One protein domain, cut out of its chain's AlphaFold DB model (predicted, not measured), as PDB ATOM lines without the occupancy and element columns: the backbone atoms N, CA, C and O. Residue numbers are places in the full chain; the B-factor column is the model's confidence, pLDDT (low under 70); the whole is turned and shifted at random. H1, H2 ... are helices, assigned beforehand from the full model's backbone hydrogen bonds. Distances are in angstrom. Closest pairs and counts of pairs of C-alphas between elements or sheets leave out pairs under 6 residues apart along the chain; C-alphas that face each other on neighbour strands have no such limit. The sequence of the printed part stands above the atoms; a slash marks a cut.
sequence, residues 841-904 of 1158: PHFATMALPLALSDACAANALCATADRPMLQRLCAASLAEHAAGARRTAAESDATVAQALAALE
ATOM      1  N   PRO A 841      -4.928   7.403  38.784       71.62
ATOM      2  CA  PRO A 841      -3.848   8.287  39.207       71.62
ATOM      3  C   PRO A 841      -2.781   8.466  38.120       71.62
ATOM      4  O   PRO A 841      -1.937   9.353  38.263       71.62
ATOM      5  N   HIS A 842      -2.792   7.629  37.073       70.50
ATOM      6  CA  HIS A 842      -1.769   7.594  36.034       70.50
ATOM      7  C   HIS A 842      -1.987   8.650  34.945       70.50
ATOM      8  O   HIS A 842      -3.108   8.850  34.495       70.50
ATOM      9  N   PHE A 843      -0.911   9.315  34.516       71.31
ATOM     10  CA  PHE A 843      -0.915  10.283  33.416       71.31
ATOM     11  C   PHE A 843       0.466  10.364  32.752       71.31
ATOM     12  O   PHE A 843       1.483  10.060  33.380       71.31
ATOM     13  N   ALA A 844       0.515  10.804  31.491       69.12
ATOM     14  CA  ALA A 844       1.730  10.799  30.666       69.12
ATOM     15  C   ALA A 844       2.918  11.571  31.270       69.12
ATOM     16  O   ALA A 844       4.069  11.233  31.017       69.12
ATOM     17  N   THR A 845       2.649  12.594  32.086       72.88
ATOM     18  CA  THR A 845       3.670  13.452  32.710       72.88
ATOM     19  C   THR A 845       3.929  13.119  34.184       72.88
ATOM     20  O   THR A 845       4.531  13.913  34.903       72.88
ATOM     21  N   MET A 846       3.532  11.933  34.660       76.69
ATOM     22  CA  MET A 846       3.703  11.537  36.069       76.69
ATOM     23  C   MET A 846       5.159  11.448  36.538       76.69
ATOM     24  O   MET A 846       5.417  11.562  37.730       76.69
ATOM     25  N   ALA A 847       6.101  11.237  35.613       76.44
ATOM     26  CA  ALA A 847       7.531  11.149  35.906       76.44
ATOM     27  C   ALA A 847       8.217  12.527  35.926       76.44
ATOM     28  O   ALA A 847       9.395  12.634  36.260       76.44
ATOM     29  N   LEU A 848       7.481  13.597  35.608       75.75
ATOM     30  CA  LEU A 848       7.991  14.965  35.574       75.75
ATOM     31  C   LEU A 848       8.593  15.435  36.915       75.75
ATOM     32  O   LEU A 848       9.609  16.126  36.878       75.75
ATOM     33  N   PRO A 849       8.062  15.045  38.094       72.81
ATOM     34  CA  PRO A 849       8.710  15.303  39.379       72.81
ATOM     35  C   PRO A 849      10.136  14.768  39.488       72.81
ATOM     36  O   PRO A 849      10.995  15.461  40.029       72.81
ATOM     37  N   LEU A 850      10.395  13.567  38.964       70.81
ATOM     38  CA  LEU A 850      11.731  12.970  38.974       70.81
ATOM     39  C   LEU A 850      12.670  13.756  38.050       70.81
ATOM     40  O   LEU A 850      13.730  14.183  38.492       70.81
ATOM     41  N   ALA A 851      12.219  14.079  36.833       65.12
ATOM     42  CA  ALA A 851      12.976  14.918  35.898       65.12
ATOM     43  C   ALA A 851      13.315  16.308  36.479       65.12
ATOM     44  O   ALA A 851      14.402  16.841  36.258       65.12
ATOM     45  N   LEU A 852      12.402  16.898  37.260       63.72
ATOM     46  CA  LEU A 852      12.636  18.158  37.975       63.72
ATOM     47  C   LEU A 852      13.634  18.009  39.141       63.72
ATOM     48  O   LEU A 852      14.293  18.992  39.494       63.72
ATOM     49  N   SER A 853      13.730  16.815  39.735       59.84
ATOM     50  CA  SER A 853      14.606  16.484  40.867       59.84
ATOM     51  C   SER A 853      16.048  16.228  40.448       59.84
ATOM     52  O   SER A 853      16.961  16.818  41.034       59.84
ATOM     53  N   ASP A 854      16.261  15.458  39.382       50.50
ATOM     54  CA  ASP A 854      17.602  15.116  38.894       50.50
ATOM     55  C   ASP A 854      18.340  16.325  38.283       50.50
ATOM     56  O   ASP A 854      19.549  16.475  38.462       50.50
ATOM     57  N   ALA A 855      17.614  17.292  37.702       46.22
ATOM     58  CA  ALA A 855      18.180  18.561  37.222       46.22
ATOM     59  C   ALA A 855      18.777  19.463  38.335       46.22
ATOM     60  O   ALA A 855      19.382  20.493  38.037       46.22
ATOM     61  N   CYS A 856      18.600  19.125  39.622       44.22
ATOM     62  CA  CYS A 856      19.032  19.941  40.767       44.22
ATOM     63  C   CYS A 856      20.155  19.309  41.620       44.22
ATOM     64  O   CYS A 856      20.472  19.847  42.688       44.22
ATOM     65  N   ALA A 857      20.775  18.211  41.165       44.03
ATOM     66  CA  ALA A 857      21.702  17.377  41.944       44.03
ATOM     67  C   ALA A 857      22.905  18.113  42.580       44.03
ATOM     68  O   ALA A 857      23.497  17.604  43.530       44.03
ATOM     69  N   ALA A 858      23.259  19.319  42.125       38.97
ATOM     70  CA  ALA A 858      24.406  20.047  42.663       38.97
ATOM     71  C   ALA A 858      24.129  20.875  43.939       38.97
ATOM     72  O   ALA A 858      25.095  21.160  44.635       38.97
ATOM     73  N   ASN A 859      22.882  21.281  44.263       39.59
ATOM     74  CA  ASN A 859      22.592  22.186  45.410       39.59
ATOM     75  C   ASN A 859      21.111  22.209  45.906       39.59
ATOM     76  O   ASN A 859      20.648  23.215  46.454       39.59
ATOM     77  N   ALA A 860      20.315  21.149  45.714       41.41
ATOM     78  CA  ALA A 860      18.905  21.138  46.135       41.41
ATOM     79  C   ALA A 860      18.721  21.033  47.667       41.41
ATOM     80  O   ALA A 860      19.143  20.065  48.290       41.41
ATOM     81  N   LEU A 861      18.006  21.992  48.269       37.03
ATOM     82  CA  LEU A 861      17.639  22.005  49.699       37.03
ATOM     83  C   LEU A 861      16.531  20.997  50.084       37.03
ATOM     84  O   LEU A 861      16.233  20.856  51.268       37.03
ATOM     85  N   CYS A 862      15.913  20.296  49.128       41.50
ATOM     86  CA  CYS A 862      14.954  19.212  49.375       41.50
ATOM     87  C   CYS A 862      15.031  18.178  48.239       41.50
ATOM     88  O   CYS A 862      14.840  18.537  47.079       41.50
ATOM     89  N   ALA A 863      15.270  16.907  48.574       48.66
ATOM     90  CA  ALA A 863      15.011  15.772  47.688       48.66
ATOM     91  C   ALA A 863      13.504  15.462  47.752       48.66
ATOM     92  O   ALA A 863      13.007  15.151  48.835       48.66
ATOM     93  N   THR A 864      12.756  15.627  46.653       56.09
ATOM     94  CA  THR A 864      11.275  15.595  46.703       56.09
ATOM     95  C   THR A 864      10.611  14.476  45.903       56.09
ATOM     96  O   THR A 864       9.464  14.153  46.205       56.09
ATOM     97  N   ALA A 865      11.291  13.845  44.945       63.06
ATOM     98  CA  ALA A 865      10.777  12.678  44.231       63.06
ATOM     99  C   ALA A 865      11.907  11.679  43.972       63.06
ATOM    100  O   ALA A 865      12.950  12.050  43.439       63.06
ATOM    101  N   ASP A 866      11.698  10.419  44.351       70.19
ATOM    102  CA  ASP A 866      12.628   9.325  44.097       70.19
ATOM    103  C   ASP A 866      11.964   8.211  43.270       70.19
ATOM    104  O   ASP A 866      10.740   8.140  43.099       70.19
ATOM    105  N   ARG A 867      12.788   7.329  42.704       72.94
ATOM    106  CA  ARG A 867      12.301   6.212  41.886       72.94
ATOM    107  C   ARG A 867      11.369   5.257  42.660       72.94
ATOM    108  O   ARG A 867      10.344   4.886  42.087       72.94
ATOM    109  N   PRO A 868      11.627   4.903  43.938       79.69
ATOM    110  CA  PRO A 868      10.681   4.138  44.757       79.69
ATOM    111  C   PRO A 868       9.299   4.792  44.903       79.69
ATOM    112  O   PRO A 868       8.281   4.105  44.847       79.69
ATOM    113  N   MET A 869       9.229   6.114  45.068       80.12
ATOM    114  CA  MET A 869       7.967   6.855  45.129       80.12
ATOM    115  C   MET A 869       7.188   6.759  43.816       80.12
ATOM    116  O   MET A 869       5.977   6.531  43.853       80.12
ATOM    117  N   LEU A 870       7.857   6.849  42.661       79.56
ATOM    118  CA  LEU A 870       7.212   6.626  41.360       79.56
ATOM    119  C   LEU A 870       6.762   5.172  41.159       79.56
ATOM    120  O   LEU A 870       5.669   4.942  40.651       79.56
ATOM    121  N   GLN A 871       7.540   4.182  41.605       81.50
ATOM    122  CA  GLN A 871       7.119   2.775  41.558       81.50
ATOM    123  C   GLN A 871       5.823   2.551  42.352       81.50
ATOM    124  O   GLN A 871       4.898   1.906  41.851       81.50
ATOM    125  N   ARG A 872       5.722   3.135  43.558       84.62
ATOM    126  CA  ARG A 872       4.487   3.111  44.363       84.62
ATOM    127  C   ARG A 872       3.333   3.816  43.659       84.62
ATOM    128  O   ARG A 872       2.200   3.364  43.783       84.62
ATOM    129  N   LEU A 873       3.593   4.894  42.917       82.00
ATOM    130  CA  LEU A 873       2.586   5.607  42.124       82.00
ATOM    131  C   LEU A 873       1.992   4.740  41.005       82.00
ATOM    132  O   LEU A 873       0.788   4.786  40.751       82.00
ATOM    133  N   CYS A 874       2.842   3.949  40.347       80.31
ATOM    134  CA  CYS A 874       2.476   3.090  39.219       80.31
ATOM    135  C   CYS A 874       1.786   1.780  39.620       80.31
ATOM    136  O   CYS A 874       1.326   1.060  38.732       80.31
ATOM    137  N   ALA A 875       1.689   1.463  40.914       82.00
ATOM    138  CA  ALA A 875       0.927   0.314  41.394       82.00
ATOM    139  C   ALA A 875      -0.594   0.498  41.178       82.00
ATOM    140  O   ALA A 875      -1.064   1.579  40.815       82.00
ATOM    141  N   ALA A 876      -1.361  -0.581  41.372       81.56
ATOM    142  CA  ALA A 876      -2.777  -0.655  41.001       81.56
ATOM    143  C   ALA A 876      -3.635   0.429  41.685       81.56
ATOM    144  O   ALA A 876      -3.672   0.540  42.912       81.56
ATOM    145  N   SER A 877      -4.340   1.237  40.900       85.12
ATOM    146  CA  SER A 877      -5.330   2.206  41.384       85.12
ATOM    147  C   SER A 877      -6.470   1.536  42.161       85.12
ATOM    148  O   SER A 877      -6.598   0.312  42.149       85.12
ATOM    149  N   LEU A 878      -7.304   2.328  42.845       87.12
ATOM    150  CA  LEU A 878      -8.472   1.781  43.549       87.12
ATOM    151  C   LEU A 878      -9.398   1.015  42.587       87.12
ATOM    152  O   LEU A 878      -9.760  -0.121  42.875       87.12
ATOM    153  N   ALA A 879      -9.679   1.586  41.414       85.00
ATOM    154  CA  ALA A 879     -10.503   0.961  40.381       85.00
ATOM    155  C   ALA A 879      -9.888  -0.339  39.824       85.00
ATOM    156  O   ALA A 879     -10.586  -1.329  39.619       85.00
ATOM    157  N   GLU A 880      -8.572  -0.370  39.604       83.94
ATOM    158  CA  GLU A 880      -7.876  -1.587  39.158       83.94
ATOM    159  C   GLU A 880      -7.876  -2.669  40.244       83.94
ATOM    160  O   GLU A 880      -8.072  -3.846  39.946       83.94
ATOM    161  N   HIS A 881      -7.690  -2.276  41.506       85.44
ATOM    162  CA  HIS A 881      -7.759  -3.190  42.641       85.44
ATOM    163  C   HIS A 881      -9.158  -3.792  42.798       85.44
ATOM    164  O   HIS A 881      -9.276  -5.000  42.996       85.44
ATOM    165  N   ALA A 882     -10.194  -2.967  42.634       83.88
ATOM    166  CA  ALA A 882     -11.591  -3.385  42.609       83.88
ATOM    167  C   ALA A 882     -11.867  -4.426  41.513       83.88
ATOM    168  O   ALA A 882     -12.550  -5.426  41.730       83.88
ATOM    169  N   ALA A 883     -11.249  -4.250  40.343       83.75
ATOM    170  CA  ALA A 883     -11.297  -5.207  39.240       83.75
ATOM    171  C   ALA A 883     -10.415  -6.462  39.451       83.75
ATOM    172  O   ALA A 883     -10.321  -7.309  38.562       83.75
ATOM    173  N   GLY A 884      -9.751  -6.599  40.604       80.81
ATOM    174  CA  GLY A 884      -8.890  -7.733  40.943       80.81
ATOM    175  C   GLY A 884      -7.470  -7.658  40.371       80.81
ATOM    176  O   GLY A 884      -6.709  -8.621  40.501       80.81
ATOM    177  N   ALA A 885      -7.078  -6.541  39.757       78.38
ATOM    178  CA  ALA A 885      -5.732  -6.369  39.232       78.38
ATOM    179  C   ALA A 885      -4.729  -6.075  40.363       78.38
ATOM    180  O   ALA A 885      -4.936  -5.219  41.227       78.38
ATOM    181  N   ARG A 886      -3.585  -6.764  40.331       73.75
ATOM    182  CA  ARG A 886      -2.389  -6.422  41.109       73.75
ATOM    183  C   ARG A 886      -1.232  -6.231  40.148       73.75
ATOM    184  O   ARG A 886      -1.003  -7.090  39.305       73.75
ATOM    185  N   ARG A 887      -0.501  -5.129  40.310       75.62
ATOM    186  CA  ARG A 887       0.740  -4.880  39.577       75.62
ATOM    187  C   ARG A 887       1.924  -5.326  40.422       75.62
ATOM    188  O   ARG A 887       1.990  -5.034  41.614       75.62
ATOM    189  N   THR A 888       2.844  -6.045  39.806       78.00
ATOM    190  CA  THR A 888       4.127  -6.423  40.398       78.00
ATOM    191  C   THR A 888       5.105  -5.249  40.346       78.00
ATOM    192  O   THR A 888       4.978  -4.354  39.512       78.00
ATOM    193  N   ALA A 889       6.139  -5.269  41.194       75.94
ATOM    194  CA  ALA A 889       7.190  -4.247  41.167       75.94
ATOM    195  C   ALA A 889       7.845  -4.099  39.775       75.94
ATOM    196  O   ALA A 889       8.143  -2.986  39.356       75.94
ATOM    197  N   ALA A 890       7.995  -5.204  39.029       80.50
ATOM    198  CA  ALA A 890       8.548  -5.193  37.674       80.50
ATOM    199  C   ALA A 890       7.634  -4.480  36.658       80.50
ATOM    200  O   ALA A 890       8.120  -3.753  35.794       80.50
ATOM    201  N   GLU A 891       6.315  -4.657  36.766       80.31
ATOM    202  CA  GLU A 891       5.338  -3.954  35.921       80.31
ATOM    203  C   GLU A 891       5.280  -2.461  36.260       80.31
ATOM    204  O   GLU A 891       5.228  -1.619  35.358       80.31
ATOM    205  N   SER A 892       5.357  -2.115  37.550       81.50
ATOM    206  CA  SER A 892       5.502  -0.722  37.980       81.50
ATOM    207  C   SER A 892       6.785  -0.094  37.424       81.50
ATOM    208  O   SER A 892       6.724   1.003  36.877       81.50
ATOM    209  N   ASP A 893       7.925  -0.791  37.469       82.06
ATOM    210  CA  ASP A 893       9.185  -0.313  36.882       82.06
ATOM    211  C   ASP A 893       9.103  -0.105  35.367       82.06
ATOM    212  O   ASP A 893       9.587   0.905  34.846       82.06
ATOM    213  N   ALA A 894       8.457  -1.028  34.653       83.31
ATOM    214  CA  ALA A 894       8.219  -0.888  33.222       83.31
ATOM    215  C   ALA A 894       7.347   0.342  32.915       83.31
ATOM    216  O   ALA A 894       7.625   1.075  31.967       83.31
ATOM    217  N   THR A 895       6.334   0.607  33.744       81.69
ATOM    218  CA  THR A 895       5.450   1.778  33.613       81.69
ATOM    219  C   THR A 895       6.212   3.084  33.853       81.69
ATOM    220  O   THR A 895       6.053   4.035  33.090       81.69
ATOM    221  N   VAL A 896       7.100   3.124  34.854       80.81
ATOM    222  CA  VAL A 896       7.977   4.282  35.105       80.81
ATOM    223  C   VAL A 896       8.892   4.544  33.905       80.81
ATOM    224  O   VAL A 896       9.010   5.686  33.462       80.81
ATOM    225  N   ALA A 897       9.500   3.501  33.331       82.06
ATOM    226  CA  ALA A 897      10.349   3.638  32.147       82.06
ATOM    227  C   ALA A 897       9.565   4.150  30.924       82.06
ATOM    228  O   ALA A 897      10.047   5.015  30.194       82.06
ATOM    229  N   GLN A 898       8.334   3.668  30.726       83.19
ATOM    230  CA  GLN A 898       7.446   4.185  29.683       83.19
ATOM    231  C   GLN A 898       7.093   5.661  29.913       83.19
ATOM    232  O   GLN A 898       7.007   6.412  28.943       83.19
ATOM    233  N   ALA A 899       6.901   6.086  31.167       82.56
ATOM    234  CA  ALA A 899       6.564   7.469  31.498       82.56
ATOM    235  C   ALA A 899       7.733   8.419  31.212       82.56
ATOM    236  O   ALA A 899       7.528   9.485  30.636       82.56
ATOM    237  N   LEU A 900       8.966   8.014  31.527       79.38
ATOM    238  CA  LEU A 900      10.170   8.765  31.157       79.38
ATOM    239  C   LEU A 900      10.334   8.861  29.632       79.38
ATOM    240  O   LEU A 900      10.510   9.955  29.103       79.38
ATOM    241  N   ALA A 901      10.153   7.753  28.906       82.44
ATOM    242  CA  ALA A 901      10.194   7.756  27.440       82.44
ATOM    243  C   ALA A 901       9.078   8.617  26.809       82.44
ATOM    244  O   ALA A 901       9.259   9.203  25.739       82.44
ATOM    245  N   ALA A 902       7.910   8.712  27.452       83.31
ATOM    246  CA  ALA A 902       6.842   9.608  27.019       83.31
ATOM    247  C   ALA A 902       7.245  11.085  27.172       83.31
ATOM    248  O   ALA A 902       6.955  11.875  26.277       83.31
ATOM    249  N   LEU A 903       7.959  11.460  28.241       81.75
ATOM    250  CA  LEU A 903       8.471  12.827  28.416       81.75
ATOM    251  C   LEU A 903       9.478  13.225  27.329       81.75
ATOM    252  O   LEU A 903       9.425  14.361  26.851       81.75
ATOM    253  N   GLU A 904      10.349  12.303  26.905       80.38
ATOM    254  CA  GLU A 904      11.278  12.534  25.786       80.38
ATOM    255  C   GLU A 904      10.516  12.779  24.477       80.38
ATOM    256  O   GLU A 904      10.750  13.766  23.781       80.38
TER     257      GLU A 904
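This is residues 841 to 904 of the 1158 residues of the protein "Hypothetical protein" of Pelagomonas calceolata (UniProt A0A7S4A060). Following the printed part from Pro 841, you meet a loose, drawn-out set of four helices: short H1 and H2 run side by side in opposite ways, and the longest helix, H4, is set across H2 and ends near the start of H1. The loop after H1 makes one end of the long axis, where residues 855 to 861 stick out, and little H3 lies towards the other end, apart from the other helices. The 64 printed residues hold four named helices, H1, H2, H3, H4 in chain order, and no named strand; the class is all helix. The whole is only just loose, close to compact, with a radius of gyration of the C-alphas of 13.1 A, and elongated, spanning 44 by 23 by 18 A.

Start at H1, residues 848 to 854, and look across to H2, residues 867 to 873: they are close but not clearly touching, their closest C-alphas, Leu 850 and Arg 867, 7.4 A apart, at a shallow tilt of 15 degrees, opposite ways. H3, residues 878 to 882, is apart from H1 and H2. H4, residues 889 to 904, touches H2 with residues 889 to 896 alone, about perpendicular at 78 degrees; the closest C-alphas, Gln 871 and Ser 892, are 5.3 A apart. H4 and H1 are close but not clearly touching, about perpendicular at 89 degrees, with the C-alphas of Leu 848 and Leu 903 closest at 7.5 A. H3 and H4 are apart. In H1, H2, H3 and H4 every O i to N i+4 pair is within hydrogen-bond range.

Find C-alpha 848 at (7.991, 14.965, 35.574); from there H1 runs 10.2 A to Asp 854. H2 runs 9.7 A from Arg 867 to Leu 873, and H3 6.1 A from Leu 878 to Ala 882. Find C-alpha 889 at (7.190, -4.247, 41.167); H4 runs 23.1 A to C-alpha 904 at (11.278, 12.534, 25.786).

The C-alphas farthest apart, Asn 859 and Ala 883, are 44.0 A apart. The printed part has no cut; the link from H1 to H2 is long, 12 residues, H2 to H3 tight and H3 to H4 short. Mean pLDDT of the printed part is 72.3, and residue 844 and residues 851 to 865 are under 70.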